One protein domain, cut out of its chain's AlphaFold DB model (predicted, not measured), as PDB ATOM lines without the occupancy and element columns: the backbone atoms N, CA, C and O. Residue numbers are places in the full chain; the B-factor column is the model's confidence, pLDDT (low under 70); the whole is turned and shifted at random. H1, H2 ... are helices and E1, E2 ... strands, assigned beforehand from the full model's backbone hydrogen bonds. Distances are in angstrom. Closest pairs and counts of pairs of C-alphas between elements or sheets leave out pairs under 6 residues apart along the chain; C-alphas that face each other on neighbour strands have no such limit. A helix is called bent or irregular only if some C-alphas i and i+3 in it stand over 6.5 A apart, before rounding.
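AT A GLANCE: This is residues 364 to 481 of the 490 residues of an uncharacterized protein of Rubripirellula amarantea (UniProt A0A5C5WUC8). A strongly twisted antiparallel sheet of five strands makes the body, with H2 packed over one face at the E3 and E7 side, the short H1 at the beginning of H2, and H3 beside the sheet after the bent strand E3. The two-stranded hairpin E1 E2 reaches out from one end as an arm that runs on into E3, and the long link of residues 369 to 387 makes a wide loop before H2. The printed part has 118 residues with four named helices and seven named strands, in the order H1 H2 E1 E2 E3 H3 E4 H4 E5 E6 E7; the large sheet runs E3, E7, E6, E5, E4. The class is mixed, helices and strands, and the whole is compact, with a radius of gyration of the C-alphas of 14.1 A and spans of 43 by 37 by 28 A.

IN THESE COORDINATES: In the large sheet, E3 is residues 412 to 421, 18.1 A from first to last C-alpha, and it bends by 111 degrees at residue 418. E7, residues 474 to 480, measures 18.2 A and ends with C-alpha 480 at (176.612, 221.790, 149.851). E6 is residues 465 to 469, E5 is residues 458 to 462, and E4 is residues 434 to 437. H2, residues 388 to 397, is the longest helix at 14.3 A, with C-alpha 388 at (170.331, 222.902, 160.797). H1 is residues 364 to 368, H3 is residues 422 to 429, and H4 is residues 448 to 454. E1, residues 399 to 403, and E2, residues 406 to 410, make the small sheet; C-alpha 406 is at (167.997, 226.042, 132.061).

HOW THE PARTS SIT: E3 and E4 are the edge strands of the large sheet. E3 and E7 are antiparallel at 142 degrees, with N 413 and O 478 within hydrogen-bond range at 2.9 A. E5, E6 and E7 form a meander, each strand the antiparallel neighbour of the one before; E5 and E6 are a hairpin with N 460 and O 467 at 2.8 A, and E6 and E7 are a hairpin with N 479 and O 466 at 2.8 A. E5 and E4 are antiparallel at 169 degrees, with N 459 and O 436 at 2.8 A. H2 and H3 with this sheet make two layers, helices on one face of a sheet. H2 is on the sheet at a height of 7.7 A, over E7, and runs along the strands at 15 degrees to E7 on the local plane; its closest C-alphas to E3 are those of Ala 395 and Gln 412, 4.2 A apart. H3 is on the sheet at a height of 5.9 A and lies over none of the strands, but only just, with 2 of its 8 C-alphas falling on E3. H4 only grazes the sheet, with its residues 450 to 454. H1 touches H2, the closest C-alphas being those of Ala 368 and Ala 389, 4.2 A apart. E1 and E2 are an antiparallel hairpin, with N 401 and O 408 at 2.9 A; E2 runs on into E3 at 21 degrees. In H1, H2 and H3 every O i to N i+4 pair is within hydrogen-bond range; in H4 it is 0 of 3, beside 3 of 4 O i to N i+3 pairs.

THE WHOLE: The C-alphas of Gly 405 and Asp 427 are the two farthest apart, at 43.6 A. The printed part has no cut. The link from H1 to H2 is long, with 19 residues; the link from E4 to H4, with 10 residues, is short but not tight. The mean pLDDT of the printed part is 84.4, and residues 371 to 386 and 448 to 450 are under 70.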
ATOM      1  N   MET A 364     179.741 217.561 158.780       91.50
ATOM      2  CA  MET A 364     178.422 217.322 158.197       91.50
ATOM      3  C   MET A 364     177.562 216.383 159.053       91.50
ATOM      4  O   MET A 364     176.400 216.673 159.318       91.50
ATOM      5  N   SER A 365     178.150 215.282 159.530       91.44
ATOM      6  CA  SER A 365     177.461 214.310 160.386       91.44
ATOM      7  C   SER A 365     177.066 214.912 161.733       91.44
ATOM      8  O   SER A 365     175.982 214.625 162.231       91.44
ATOM      9  N   ASP A 366     177.929 215.738 162.319       92.00
ATOM     10  CA  ASP A 366     177.671 216.396 163.596       92.00
ATOM     11  C   ASP A 366     176.548 217.425 163.459       92.00
ATOM     12  O   ASP A 366     175.634 217.433 164.277       92.00
ATOM     13  N   LEU A 367     176.568 218.248 162.402       91.56
ATOM     14  CA  LEU A 367     175.501 219.214 162.128       91.56
ATOM     15  C   LEU A 367     174.160 218.525 161.824       91.56
ATOM     16  O   LEU A 367     173.117 219.001 162.272       91.56
ATOM     17  N   ALA A 368     174.177 217.401 161.103       90.00
ATOM     18  CA  ALA A 368     172.985 216.598 160.832       90.00
ATOM     19  C   ALA A 368     172.438 215.902 162.095       90.00
ATOM     20  O   ALA A 368     171.240 215.652 162.189       90.00
ATOM     21  N   GLY A 369     173.310 215.597 163.061       87.25
ATOM     22  CA  GLY A 369     172.969 214.948 164.328       87.25
ATOM     23  C   GLY A 369     172.660 215.903 165.486       87.25
ATOM     24  O   GLY A 369     172.435 215.428 166.597       87.25
ATOM     25  N   MET A 370     172.679 217.223 165.274       84.88
ATOM     26  CA  MET A 370     172.400 218.188 166.341       84.88
ATOM     27  C   MET A 370     170.951 218.114 166.820       84.88
ATOM     28  O   MET A 370     170.014 218.315 166.045       84.88
ATOM     29  N   ASP A 371     170.787 217.902 168.129       69.38
ATOM     30  CA  ASP A 371     169.483 217.907 168.783       69.38
ATOM     31  C   ASP A 371     168.786 219.270 168.670       69.38
ATOM     32  O   ASP A 371     169.385 220.347 168.752       69.38
ATOM     33  N   GLN A 372     167.470 219.204 168.495       56.78
ATOM     34  CA  GLN A 372     166.589 220.335 168.241       56.78
ATOM     35  C   GLN A 372     166.510 221.275 169.455       56.78
ATOM     36  O   GLN A 372     165.696 221.071 170.355       56.78
ATOM     37  N   GLN A 373     167.276 222.365 169.470       53.81
ATOM     38  CA  GLN A 373     166.935 223.519 170.306       53.81
ATOM     39  C   GLN A 373     166.209 224.562 169.459       53.81
ATOM     40  O   GLN A 373     166.812 225.365 168.749       53.81
ATOM     41  N   VAL A 374     164.876 224.510 169.507       51.19
ATOM     42  CA  VAL A 374     164.008 225.529 168.914       51.19
ATOM     43  C   VAL A 374     164.156 226.806 169.743       51.19
ATOM     44  O   VAL A 374     163.592 226.912 170.830       51.19
ATOM     45  N   VAL A 375     164.885 227.799 169.237       50.16
ATOM     46  CA  VAL A 375     164.746 229.167 169.752       50.16
ATOM     47  C   VAL A 375     163.532 229.767 169.051       50.16
ATOM     48  O   VAL A 375     163.618 230.237 167.919       50.16
ATOM     49  N   LEU A 376     162.368 229.670 169.695       49.75
ATOM     50  CA  LEU A 376     161.186 230.425 169.284       49.75
ATOM     51  C   LEU A 376     161.464 231.903 169.580       49.75
ATOM     52  O   LEU A 376     161.512 232.292 170.746       49.75
ATOM     53  N   ASP A 377     161.635 232.723 168.542       50.44
ATOM     54  CA  ASP A 377     161.509 234.171 168.711       50.44
ATOM     55  C   ASP A 377     160.066 234.457 169.170       50.44
ATOM     56  O   ASP A 377     159.094 234.024 168.540       50.44
ATOM     57  N   ALA A 378     159.932 235.143 170.308       50.91
ATOM     58  CA  ALA A 378     158.665 235.328 171.025       50.91
ATOM     59  C   ALA A 378     157.585 236.075 170.216       50.91
ATOM     60  O   ALA A 378     156.404 235.980 170.547       50.91
ATOM     61  N   ASP A 379     157.973 236.766 169.142       52.91
ATOM     62  CA  ASP A 379     157.084 237.634 168.366       52.91
ATOM     63  C   ASP A 379     156.322 236.920 167.237       52.91
ATOM     64  O   ASP A 379     155.442 237.519 166.623       52.91
ATOM     65  N   GLY A 380     156.598 235.639 166.956       52.56
ATOM     66  CA  GLY A 380     155.783 234.804 166.054       52.56
ATOM     67  C   GLY A 380     155.659 235.279 164.594       52.56
ATOM     68  O   GLY A 380     154.965 234.633 163.809       52.56
ATOM     69  N   SER A 381     156.319 236.378 164.218       50.69
ATOM     70  CA  SER A 381     156.210 237.040 162.914       50.69
ATOM     71  C   SER A 381     157.389 236.778 161.977       50.69
ATOM     72  O   SER A 381     157.343 237.204 160.827       50.69
ATOM     73  N   SER A 382     158.444 236.101 162.437       50.22
ATOM     74  CA  SER A 382     159.576 235.720 161.586       50.22
ATOM     75  C   SER A 382     159.390 234.315 161.002       50.22
ATOM     76  O   SER A 382     158.811 233.449 161.670       50.22
ATOM     77  N   PRO A 383     159.875 234.064 159.768       51.12
ATOM     78  CA  PRO A 383     159.891 232.728 159.185       51.12
ATOM     79  C   PRO A 383     160.517 231.753 160.178       51.12
ATOM     80  O   PRO A 383     161.548 232.047 160.787       51.12
ATOM     81  N   ARG A 384     159.846 230.615 160.398       56.41
ATOM     82  CA  ARG A 384     160.300 229.615 161.366       56.41
ATOM     83  C   ARG A 384     161.721 229.200 160.972       56.41
ATOM     84  O   ARG A 384     161.873 228.662 159.872       56.41
ATOM     85  N   PRO A 385     162.743 229.450 161.809       57.47
ATOM     86  CA  PRO A 385     164.096 229.014 161.507       57.47
ATOM     87  C   PRO A 385     164.062 227.504 161.249       57.47
ATOM     88  O   PRO A 385     163.559 226.745 162.078       57.47
ATOM     89  N   ARG A 386     164.509 227.071 160.063       67.06
ATOM     90  CA  ARG A 386     164.668 225.640 159.779       67.06
ATOM     91  C   ARG A 386     165.820 225.125 160.627       67.06
ATOM     92  O   ARG A 386     166.864 225.773 160.696       67.06
ATOM     93  N   HIS A 387     165.630 223.968 161.252       79.56
ATOM     94  CA  HIS A 387     166.703 223.307 161.981       79.56
ATOM     95  C   HIS A 387     167.891 223.057 161.054       79.56
ATOM     96  O   HIS A 387     167.706 222.777 159.871       79.56
ATOM     97  N   VAL A 388     169.112 223.126 161.590       88.19
ATOM     98  CA  VAL A 388     170.331 222.902 160.797       88.19
ATOM     99  C   VAL A 388     170.306 221.522 160.131       88.19
ATOM    100  O   VAL A 388     170.623 221.418 158.950       88.19
ATOM    101  N   ALA A 389     169.840 220.493 160.844       89.38
ATOM    102  CA  ALA A 389     169.661 219.146 160.303       89.38
ATOM    103  C   ALA A 389     168.648 219.092 159.141       89.38
ATOM    104  O   ALA A 389     168.932 218.499 158.101       89.38
ATOM    105  N   ASP A 390     167.502 219.770 159.267       89.19
ATOM    106  CA  ASP A 390     166.500 219.844 158.193       89.19
ATOM    107  C   ASP A 390     167.039 220.618 156.985       89.19
ATOM    108  O   ASP A 390     166.815 220.243 155.835       89.19
ATOM    109  N   ALA A 391     167.770 221.706 157.236       90.31
ATOM    110  CA  ALA A 391     168.401 222.504 156.197       90.31
ATOM    111  C   ALA A 391     169.471 221.705 155.442       90.31
ATOM    112  O   ALA A 391     169.573 221.829 154.223       90.31
ATOM    113  N   ILE A 392     170.217 220.852 156.146       91.94
ATOM    114  CA  ILE A 392     171.133 219.876 155.555       91.94
ATOM    115  C   ILE A 392     170.373 218.900 154.659       91.94
ATOM    116  O   ILE A 392     170.716 218.800 153.485       91.94
ATOM    117  N   ALA A 393     169.320 218.252 155.162       91.56
ATOM    118  CA  ALA A 393     168.548 217.285 154.381       91.56
ATOM    119  C   ALA A 393     167.978 217.911 153.093       91.56
ATOM    120  O   ALA A 393     168.081 217.333 152.011       91.56
ATOM    121  N   VAL A 394     167.458 219.141 153.184       90.75
ATOM    122  CA  VAL A 394     166.969 219.906 152.023       90.75
ATOM    123  C   VAL A 394     168.102 220.255 151.057       90.75
ATOM    124  O   VAL A 394     167.925 220.172 149.843       90.75
ATOM    125  N   ALA A 395     169.268 220.660 151.561       91.75
ATOM    126  CA  ALA A 395     170.413 220.972 150.713       91.75
ATOM    127  C   ALA A 395     170.985 219.720 150.022       91.75
ATOM    128  O   ALA A 395     171.462 219.824 148.891       91.75
ATOM    129  N   GLU A 396     170.925 218.550 150.666       93.25
ATOM    130  CA  GLU A 396     171.342 217.266 150.094       93.25
ATOM    131  C   GLU A 396     170.410 216.809 148.969       93.25
ATOM    132  O   GLU A 396     170.892 216.415 147.900       93.25
ATOM    133  N   GLU A 397     169.093 216.902 149.183       93.31
ATOM    134  CA  GLU A 397     168.080 216.627 148.157       93.31
ATOM    135  C   GLU A 397     168.221 217.607 146.983       93.31
ATOM    136  O   GLU A 397     168.241 217.213 145.813       93.31
ATOM    137  N   GLY A 398     168.432 218.881 147.312       90.50
ATOM    138  CA  GLY A 398     168.467 219.984 146.369       90.50
ATOM    139  C   GLY A 398     167.085 220.310 145.804       90.50
ATOM    140  O   GLY A 398     166.116 219.573 145.954       90.50
ATOM    141  N   TYR A 399     166.981 221.451 145.135       86.25
ATOM    142  CA  TYR A 399     165.751 221.868 144.468       86.25
ATOM    143  C   TYR A 399     166.060 222.474 143.105       86.25
ATOM    144  O   TYR A 399     167.098 223.104 142.894       86.25
ATOM    145  N   GLU A 400     165.167 222.245 142.151       88.69
ATOM    146  CA  GLU A 400     165.320 222.725 140.783       88.69
ATOM    147  C   GLU A 400     164.836 224.171 140.652       88.69
ATOM    148  O   GLU A 400     163.730 224.515 141.067       88.69
ATOM    149  N   VAL A 401     165.665 225.023 140.049       84.88
ATOM    150  CA  VAL A 401     165.325 226.405 139.701       84.88
ATOM    151  C   VAL A 401     165.621 226.632 138.230       84.88
ATOM    152  O   VAL A 401     166.670 226.235 137.723       84.88
ATOM    153  N   GLU A 402     164.705 227.296 137.533       83.94
ATOM    154  CA  GLU A 402     164.935 227.723 136.160       83.94
ATOM    155  C   GLU A 402     165.759 229.018 136.142       83.94
ATOM    156  O   GLU A 402     165.343 230.051 136.665       83.94
ATOM    157  N   PHE A 403     166.945 228.971 135.536       76.69
ATOM    158  CA  PHE A 403     167.841 230.113 135.375       76.69
ATOM    159  C   PHE A 403     168.267 230.234 133.910       76.69
ATOM    160  O   PHE A 403     168.878 229.322 133.353       76.69
ATOM    161  N   ASN A 404     167.937 231.358 133.266       82.50
ATOM    162  CA  ASN A 404     168.185 231.595 131.835       82.50
ATOM    163  C   ASN A 404     167.680 230.451 130.925       82.50
ATOM    164  O   ASN A 404     168.383 230.020 130.008       82.50
ATOM    165  N   GLY A 405     166.480 229.925 131.202       87.38
ATOM    166  CA  GLY A 405     165.871 228.827 130.438       87.38
ATOM    167  C   GLY A 405     166.542 227.463 130.634       87.38
ATOM    168  O   GLY A 405     166.331 226.550 129.836       87.38
ATOM    169  N   LYS A 406     167.394 227.317 131.658       86.75
ATOM    170  CA  LYS A 406     167.997 226.042 132.061       86.75
ATOM    171  C   LYS A 406     167.601 225.711 133.489       86.75
ATOM    172  O   LYS A 406     167.780 226.531 134.385       86.75
ATOM    173  N   THR A 407     167.141 224.487 133.708       86.94
ATOM    174  CA  THR A 407     166.934 223.952 135.053       86.94
ATOM    175  C   THR A 407     168.285 223.678 135.709       86.94
ATOM    176  O   THR A 407     169.118 222.950 135.163       86.94
ATOM    177  N   VAL A 408     168.517 224.279 136.872       85.69
ATOM    178  CA  VAL A 408     169.706 224.083 137.701       85.69
ATOM    179  C   VAL A 408     169.256 223.571 139.062       85.69
ATOM    180  O   VAL A 408     168.384 224.163 139.689       85.69
ATOM    181  N   THR A 409     169.860 222.484 139.536       88.06
ATOM    182  CA  THR A 409     169.640 221.996 140.903       88.06
ATOM    183  C   THR A 409     170.508 222.791 141.871       88.06
ATOM    184  O   THR A 409     171.739 222.745 141.797       88.06
ATOM    185  N   LEU A 410     169.876 223.518 142.784       87.44
ATOM    186  CA  LEU A 410     170.533 224.228 143.874       87.44
ATOM    187  C   LEU A 410     170.553 223.339 145.119       87.44
ATOM    188  O   LEU A 410     169.536 222.765 145.491       87.44
ATOM    189  N   ARG A 411     171.719 223.223 145.760       92.12
ATOM    190  CA  ARG A 411     171.951 222.392 146.953       92.12
ATOM    191  C   ARG A 411     172.222 223.259 148.170       92.12
ATOM    192  O   ARG A 411     173.355 223.376 148.629       92.12
ATOM    193  N   GLN A 412     171.196 223.970 148.614       91.19
ATOM    194  CA  GLN A 412     171.320 224.984 149.655       91.19
ATOM    195  C   GLN A 412     169.997 225.203 150.390       91.19
ATOM    196  O   GLN A 412     168.938 224.891 149.851       91.19
ATOM    197  N   SER A 413     170.045 225.732 151.610       89.69
ATOM    198  CA  SER A 413     168.857 226.007 152.422       89.69
ATOM    199  C   SER A 413     169.144 227.077 153.485       89.69
ATOM    200  O   SER A 413     170.243 227.096 154.050       89.69
ATOM    201  N   PRO A 414     168.151 227.914 153.849       88.62
ATOM    202  CA  PRO A 414     168.183 228.668 155.101       88.62
ATOM    203  C   PRO A 414     168.361 227.718 156.292       88.62
ATOM    204  O   PRO A 414     167.749 226.646 156.304       88.62
ATOM    205  N   ALA A 415     169.191 228.100 157.266       88.00
ATOM    206  CA  ALA A 415     169.655 227.224 158.349       88.00
ATOM    207  C   ALA A 415     169.893 227.964 159.674       88.00
ATOM    208  O   ALA A 415     170.825 227.644 160.412       88.00
ATOM    209  N   TYR A 416     169.103 229.005 159.939       86.25
ATOM    210  CA  TYR A 416     169.286 229.895 161.083       86.25
ATOM    211  C   TYR A 416     169.579 229.153 162.393       86.25
ATOM    212  O   TYR A 416     168.762 228.366 162.869       86.25
ATOM    213  N   SER A 417     170.726 229.445 163.005       87.38
ATOM    214  CA  SER A 417     171.126 228.853 164.278       87.38
ATOM    215  C   SER A 417     171.985 229.810 165.093       87.38
ATOM    216  O   SER A 417     173.011 230.299 164.631       87.38
ATOM    217  N   LYS A 418     171.567 230.033 166.344       85.69
ATOM    218  CA  LYS A 418     172.366 230.715 167.378       85.69
ATOM    219  C   LYS A 418     173.276 229.752 168.146       85.69
ATOM    220  O   LYS A 418     174.112 230.194 168.922       85.69
ATOM    221  N   VAL A 419     173.089 228.443 167.953       88.19
ATOM    222  CA  VAL A 419     173.922 227.397 168.566       88.19
ATOM    223  C   VAL A 419     175.149 227.141 167.698       88.19
ATOM    224  O   VAL A 419     176.270 227.095 168.196       88.19
ATOM    225  N   VAL A 420     174.946 227.019 166.382       92.62
ATOM    226  CA  VAL A 420     176.037 226.876 165.414       92.62
ATOM    227  C   VAL A 420     176.563 228.263 165.082       92.62
ATOM    228  O   VAL A 420     176.032 228.949 164.210       92.62
ATOM    229  N   THR A 421     177.601 228.674 165.800       95.38
ATOM    230  CA  THR A 421     178.304 229.938 165.567       95.38
ATOM    231  C   THR A 421     179.679 229.705 164.951       95.38
ATOM    232  O   THR A 421     180.203 228.587 164.966       95.38
ATOM    233  N   ILE A 422     180.307 230.767 164.440       96.94
ATOM    234  CA  ILE A 422     181.708 230.704 163.996       96.94
ATOM    235  C   ILE A 422     182.620 230.278 165.156       96.94
ATOM    236  O   ILE A 422     183.480 229.424 164.962       96.94
ATOM    237  N   ALA A 423     182.407 230.817 166.363       97.00
ATOM    238  CA  ALA A 423     183.162 230.433 167.558       97.00
ATOM    239  C   ALA A 423     183.069 228.923 167.830       97.00
ATOM    240  O   ALA A 423     184.086 228.259 168.018       97.00
ATOM    241  N   TRP A 424     181.856 228.363 167.768       95.56
ATOM    242  CA  TRP A 424     181.631 226.927 167.942       95.56
ATOM    243  C   TRP A 424     182.360 226.089 166.878       95.56
ATOM    244  O   TRP A 424     182.956 225.059 167.193       95.56
ATOM    245  N   LEU A 425     182.371 226.542 165.619       96.31
ATOM    246  CA  LEU A 425     183.090 225.857 164.541       96.31
ATOM    247  C   LEU A 425     184.611 225.927 164.693       96.31
ATOM    248  O   LEU A 425     185.286 224.924 164.465       96.31
ATOM    249  N   LEU A 426     185.145 227.084 165.086       96.62
ATOM    250  CA  LEU A 426     186.573 227.265 165.342       96.62
ATOM    251  C   LEU A 426     187.050 226.379 166.491       96.62
ATOM    252  O   LEU A 426     188.084 225.718 166.367       96.62
ATOM    253  N   ASP A 427     186.281 226.325 167.577       95.19
ATOM    254  CA  ASP A 427     186.582 225.457 168.710       95.19
ATOM    255  C   ASP A 427     186.547 223.977 168.306       95.19
ATOM    256  O   ASP A 427     187.471 223.223 168.609       95.19
ATOM    257  N   ARG A 428     185.537 223.532 167.556       94.25
ATOM    258  CA  ARG A 428     185.364 222.097 167.298       94.25
ATOM    259  C   ARG A 428     186.152 221.564 166.101       94.25
ATOM    260  O   ARG A 428     186.675 220.453 166.173       94.25
ATOM    261  N   TYR A 429     186.274 222.344 165.028       95.69
ATOM    262  CA  TYR A 429     186.855 221.900 163.748       95.69
ATOM    263  C   TYR A 429     188.087 222.691 163.308       95.69
ATOM    264  O   TYR A 429     188.714 222.345 162.303       95.69
ATOM    265  N   GLY A 430     188.456 223.740 164.046       96.06
ATOM    266  CA  GLY A 430     189.567 224.610 163.687       96.06
ATOM    267  C   GLY A 430     189.210 225.597 162.579       96.06
ATOM    268  O   GLY A 430     188.061 225.994 162.393       96.06
ATOM    269  N   VAL A 431     190.229 226.036 161.852       96.88
ATOM    270  CA  VAL A 431     190.138 227.142 160.897       96.88
ATOM    271  C   VAL A 431     189.626 226.627 159.548       96.88
ATOM    272  O   VAL A 431     190.134 225.614 159.064       96.88
ATOM    273  N   PRO A 432     188.650 227.308 158.919       96.50
ATOM    274  CA  PRO A 432     188.067 226.872 157.653       96.50
ATOM    275  C   PRO A 432     189.054 226.900 156.482       96.50
ATOM    276  O   PRO A 432     190.137 227.489 156.533       96.50
ATOM    277  N   ASP A 433     188.626 226.310 155.367       94.75
ATOM    278  CA  ASP A 433     189.362 226.356 154.107       94.75
ATOM    279  C   ASP A 433     189.344 227.734 153.451       94.75
ATOM    280  O   ASP A 433     190.283 228.099 152.743       94.75
ATOM    281  N   GLU A 434     188.256 228.464 153.661       95.06
ATOM    282  CA  GLU A 434     188.025 229.812 153.165       95.06
ATOM    283  C   GLU A 434     187.098 230.522 154.153       95.06
ATOM    284  O   GLU A 434     186.128 229.943 154.635       95.06
ATOM    285  N   ALA A 435     187.391 231.776 154.443       95.44
ATOM    286  CA  ALA A 435     186.540 232.682 155.194       95.44
ATOM    287  C   ALA A 435     186.673 234.069 154.569       95.44
ATOM    288  O   ALA A 435     187.790 234.534 154.361       95.44
ATOM    289  N   ARG A 436     185.570 234.715 154.205       94.06
ATOM    290  CA  ARG A 436     185.587 236.049 153.584       94.06
ATOM    291  C   ARG A 436     184.233 236.737 153.727       94.06
ATOM    292  O   ARG A 436     183.251 236.047 154.003       94.06
ATOM    293  N   PRO A 437     184.129 238.048 153.462       92.69
ATOM    294  CA  PRO A 437     182.830 238.696 153.387       92.69
ATOM    295  C   PRO A 437     181.982 238.063 152.276       92.69
ATOM    296  O   PRO A 437     182.496 237.676 151.213       92.69
ATOM    297  N   LEU A 438     180.685 237.943 152.536       91.88
ATOM    298  CA  LEU A 438     179.701 237.527 151.550       91.88
ATOM    299  C   LEU A 438     179.593 238.613 150.481       91.88
ATOM    300  O   LEU A 438     179.394 239.789 150.788       91.88
ATOM    301  N   LEU A 439     179.749 238.233 149.215       88.38
ATOM    302  CA  LEU A 439     179.707 239.203 148.127       88.38
ATOM    303  C   LEU A 439     178.253 239.502 147.740       88.38
ATOM    304  O   LEU A 439     177.415 238.604 147.817       88.38
ATOM    305  N   PRO A 440     177.938 240.719 147.249       84.25
ATOM    306  CA  PRO A 440     176.558 241.107 146.947       84.25
ATOM    307  C   PRO A 440     175.817 240.163 145.990       84.25
ATOM    308  O   PRO A 440     174.614 239.975 146.115       84.25
ATOM    309  N   TYR A 441     176.530 239.546 145.045       81.62
ATOM    310  CA  TYR A 441     175.957 238.606 144.075       81.62
ATOM    311  C   TYR A 441     175.850 237.164 144.596       81.62
ATOM    312  O   TYR A 441     175.346 236.298 143.890       81.62
ATOM    313  N   GLU A 442     176.362 236.877 145.792       83.00
ATOM    314  CA  GLU A 442     176.243 235.573 146.455       83.00
ATOM    315  C   GLU A 442     175.139 235.561 147.508       83.00
ATOM    316  O   GLU A 442     174.840 234.503 148.055       83.00
ATOM    317  N   ILE A 443     174.535 236.722 147.784       81.75
ATOM    318  CA  ILE A 443     173.410 236.863 148.703       81.75
ATOM    319  C   ILE A 443     172.261 235.985 148.178       81.75
ATOM    320  O   ILE A 443     171.767 236.227 147.071       81.75
ATOM    321  N   PRO A 444     171.839 234.947 148.922       75.06
ATOM    322  CA  PRO A 444     170.685 234.151 148.537       75.06
ATOM    323  C   PRO A 444     169.434 235.032 148.504       75.06
ATOM    324  O   PRO A 444     169.280 235.953 149.307       75.06
ATOM    325  N   THR A 445     168.527 234.743 147.573       72.50
ATOM    326  CA  THR A 445     167.244 235.446 147.475       72.50
ATOM    327  C   THR A 445     166.375 235.074 148.679       72.50
ATOM    328  O   THR A 445     165.692 234.052 148.661       72.50
ATOM    329  N   LEU A 446     166.449 235.879 149.737       71.56
ATOM    330  CA  LEU A 446     165.646 235.752 150.953       71.56
ATOM    331  C   LEU A 446     164.531 236.807 150.978       71.56
ATOM    332  O   LEU A 446     164.566 237.779 150.219       71.56
ATOM    333  N   GLU A 447     163.533 236.635 151.849       71.50
ATOM    334  CA  GLU A 447     162.508 237.666 152.058       71.50
ATOM    335  C   GLU A 447     163.146 238.949 152.633       71.50
ATOM    336  O   GLU A 447     164.148 238.890 153.343       71.50
ATOM    337  N   ASN A 448     162.591 240.134 152.334       67.62
ATOM    338  CA  ASN A 448     163.236 241.432 152.621       67.62
ATOM    339  C   ASN A 448     163.738 241.597 154.074       67.62
ATOM    340  O   ASN A 448     164.798 242.174 154.288       67.62
ATOM    341  N   SER A 449     163.010 241.074 155.065       69.94
ATOM    342  CA  SER A 449     163.400 241.135 156.485       69.94
ATOM    343  C   SER A 449     164.606 240.258 156.844       69.94
ATOM    344  O   SER A 449     165.244 240.456 157.873       69.94
ATOM    345  N   GLU A 450     164.903 239.251 156.030       69.81
ATOM    346  CA  GLU A 450     166.032 238.339 156.214       69.81
ATOM    347  C   GLU A 450     167.293 238.845 155.509       69.81
ATOM    348  O   GLU A 450     168.402 238.631 155.996       69.81
ATOM    349  N   ALA A 451     167.128 239.572 154.400       74.75
ATOM    350  CA  ALA A 451     168.233 240.176 153.662       74.75
ATOM    351  C   ALA A 451     169.048 241.156 154.525       74.75
ATOM    352  O   ALA A 451     170.269 241.215 154.397       74.75
ATOM    353  N   GLU A 452     168.409 241.866 155.463       79.81
ATOM    354  CA  GLU A 452     169.108 242.751 156.405       79.81
ATOM    355  C   GLU A 452     170.134 241.996 157.265       79.81
ATOM    356  O   GLU A 452     171.220 242.519 157.517       79.81
ATOM    357  N   ARG A 453     169.848 240.740 157.641       79.62
ATOM    358  CA  ARG A 453     170.756 239.886 158.434       79.62
ATOM    359  C   ARG A 453     171.991 239.437 157.654       79.62
ATOM    360  O   ARG A 453     172.970 239.010 158.261       79.62
ATOM    361  N   LEU A 454     171.939 239.525 156.325       86.38
ATOM    362  CA  LEU A 454     173.060 239.224 155.439       86.38
ATOM    363  C   LEU A 454     173.983 240.426 155.206       86.38
ATOM    364  O   LEU A 454     175.031 240.283 154.574       86.38
ATOM    365  N   THR A 455     173.627 241.598 155.732       86.19
ATOM    366  CA  THR A 455     174.506 242.771 155.718       86.19
ATOM    367  C   THR A 455     175.757 242.472 156.541       86.19
ATOM    368  O   THR A 455     175.659 242.058 157.696       86.19
ATOM    369  N   ASP A 456     176.932 242.657 155.938       89.19
ATOM    370  CA  ASP A 456     178.238 242.317 156.523       89.19
ATOM    371  C   ASP A 456     178.396 240.835 156.914       89.19
ATOM    372  O   ASP A 456     179.207 240.492 157.779       89.19
ATOM    373  N   ALA A 457     177.618 239.940 156.295       93.81
ATOM    374  CA  ALA A 457     177.740 238.512 156.539       93.81
ATOM    375  C   ALA A 457     179.080 237.962 156.040       93.81
ATOM    376  O   ALA A 457     179.692 238.475 155.100       93.81
ATOM    377  N   ASN A 458     179.510 236.861 156.645       94.81
ATOM    378  CA  ASN A 458     180.684 236.116 156.226       94.81
ATOM    379  C   ASN A 458     180.277 234.835 155.522       94.81
ATOM    380  O   ASN A 458     179.427 234.094 156.013       94.81
ATOM    381  N   LEU A 459     180.951 234.544 154.418       95.38
ATOM    382  CA  LEU A 459     180.964 233.225 153.823       95.38
ATOM    383  C   LEU A 459     182.160 232.432 154.351       95.38
ATOM    384  O   LEU A 459     183.311 232.829 154.165       95.38
ATOM    385  N   ILE A 460     181.879 231.279 154.949       96.12
ATOM    386  CA  ILE A 460     182.870 230.346 155.474       96.12
ATOM    387  C   ILE A 460     182.712 228.991 154.789       96.12
ATOM    388  O   ILE A 460     181.600 228.492 154.613       96.12
ATOM    389  N   ARG A 461     183.830 228.375 154.403       95.25
ATOM    390  CA  ARG A 461     183.861 227.064 153.761       95.25
ATOM    391  C   ARG A 461     184.670 226.067 154.576       95.25
ATOM    392  O   ARG A 461     185.863 226.263 154.786       95.25
ATOM    393  N   TYR A 462     184.038 224.954 154.919       94.56
ATOM    394  CA  TYR A 462     184.698 223.758 155.432       94.56
ATOM    395  C   TYR A 462     184.469 222.633 154.425       94.56
ATOM    396  O   TYR A 462     183.353 222.135 154.297       94.56
ATOM    397  N   GLN A 463     185.509 222.231 153.696       91.44
ATOM    398  CA  GLN A 463     185.416 221.228 152.635       91.44
ATOM    399  C   GLN A 463     184.337 221.586 151.589       91.44
ATOM    400  O   GLN A 463     184.463 222.573 150.859       91.44
ATOM    401  N   GLU A 464     183.286 220.772 151.488       91.56
ATOM    402  CA  GLU A 464     182.147 220.974 150.591       91.56
ATOM    403  C   GLU A 464     181.021 221.808 151.206       91.56
ATOM    404  O   GLU A 464     180.123 222.235 150.480       91.56
ATOM    405  N   LEU A 465     181.070 222.068 152.513       93.62
ATOM    406  CA  LEU A 465     180.085 222.885 153.198       93.62
ATOM    407  C   LEU A 465     180.423 224.354 153.077       93.62
ATOM    408  O   LEU A 465     181.542 224.791 153.351       93.62
ATOM    409  N   LYS A 466     179.408 225.121 152.709       94.56
ATOM    410  CA  LYS A 466     179.447 226.569 152.657       94.56
ATOM    411  C   LYS A 466     178.411 227.108 153.610       94.56
ATOM    412  O   LYS A 466     177.238 226.777 153.504       94.56
ATOM    413  N   LEU A 467     178.858 227.938 154.526       95.44
ATOM    414  CA  LEU A 467     178.081 228.418 155.646       95.44
ATOM    415  C   LEU A 467     178.131 229.938 155.616       95.44
ATOM    416  O   LEU A 467     179.208 230.523 155.494       95.44
ATOM    417  N   VAL A 468     176.968 230.574 155.688       95.25
ATOM    418  CA  VAL A 468     176.869 232.028 155.787       95.25
ATOM    419  C   VAL A 468     176.467 232.400 157.189       95.25
ATOM    420  O   VAL A 468     175.440 231.943 157.696       95.25
ATOM    421  N   PHE A 469     177.287 233.254 157.778       95.44
ATOM    422  CA  PHE A 469     177.128 233.746 159.129       95.44
ATOM    423  C   PHE A 469     176.815 235.228 159.108       95.44
ATOM    424  O   PHE A 469     177.445 235.979 158.365       95.44
ATOM    425  N   SER A 470     175.873 235.658 159.936       93.50
ATOM    426  CA  SER A 470     175.649 237.078 160.187       93.50
ATOM    427  C   SER A 470     176.854 237.710 160.890       93.50
ATOM    428  O   SER A 470     177.787 237.034 161.332       93.50
ATOM    429  N   ARG A 471     176.847 239.041 160.998       92.19
ATOM    430  CA  ARG A 471     177.930 239.824 161.613       92.19
ATOM    431  C   ARG A 471     178.264 239.416 163.057       92.19
ATOM    432  O   ARG A 471     179.418 239.536 163.470       92.19
ATOM    433  N   ASP A 472     177.268 238.956 163.809       92.56
ATOM    434  CA  ASP A 472     177.385 238.443 165.184       92.56
ATOM    435  C   ASP A 472     177.912 236.997 165.258       92.56
ATOM    436  O   ASP A 472     178.096 236.470 166.351       92.56
ATOM    437  N   GLY A 473     178.150 236.352 164.113       93.44
ATOM    438  CA  GLY A 473     178.672 234.993 164.031       93.44
ATOM    439  C   GLY A 473     177.614 233.892 164.082       93.44
ATOM    440  O   GLY A 473     178.001 232.727 164.149       93.44
ATOM    441  N   SER A 474     176.315 234.213 164.034       92.62
ATOM    442  CA  SER A 474     175.223 233.222 163.984       92.62
ATOM    443  C   SER A 474     175.047 232.641 162.575       92.62
ATOM    444  O   SER A 474     175.133 233.372 161.588       92.62
ATOM    445  N   LEU A 475     174.785 231.335 162.445       93.19
ATOM    446  CA  LEU A 475     174.508 230.713 161.144       93.19
ATOM    447  C   LEU A 475     173.173 231.228 160.601       93.19
ATOM    448  O   LEU A 475     172.183 231.278 161.327       93.19
ATOM    449  N   VAL A 476     173.136 231.572 159.316       91.38
ATOM    450  CA  VAL A 476     171.940 232.064 158.611       91.38
ATOM    451  C   VAL A 476     171.554 231.127 157.472       91.38
ATOM    452  O   VAL A 476     170.376 230.827 157.263       91.38
ATOM    453  N   TYR A 477     172.543 230.625 156.737       91.94
ATOM    454  CA  TYR A 477     172.311 229.868 155.513       91.94
ATOM    455  C   TYR A 477     173.407 228.830 155.298       91.94
ATOM    456  O   TYR A 477     174.559 229.063 155.669       91.94
ATOM    457  N   LEU A 478     173.069 227.704 154.668       93.81
ATOM    458  CA  LEU A 478     174.042 226.680 154.297       93.81
ATOM    459  C   LEU A 478     173.866 226.200 152.858       93.81
ATOM    460  O   LEU A 478     172.773 226.230 152.295       93.81
ATOM    461  N   GLY A 479     174.958 225.723 152.274       93.25
ATOM    462  CA  GLY A 479     175.003 225.084 150.967       93.25
ATOM    463  C   GLY A 479     176.029 223.957 150.918       93.25
ATOM    464  O   GLY A 479     177.019 223.970 151.651       93.25
ATOM    465  N   ILE A 480     175.790 222.989 150.035       93.38
ATOM    466  CA  ILE A 480     176.612 221.790 149.851       93.38
ATOM    467  C   ILE A 480     177.142 221.758 148.415       93.38
ATOM    468  O   ILE A 480     176.380 221.763 147.446       93.38
ATOM    469  N   GLY A 481     178.463 221.675 148.267       87.50
ATOM    470  CA  GLY A 481     179.129 221.388 147.002       87.50
ATOM    471  C   GLY A 481     180.359 222.247 146.708       87.50
ATOM    472  O   GLY A 481     180.608 223.303 147.289       87.50
TER     473      GLY A 481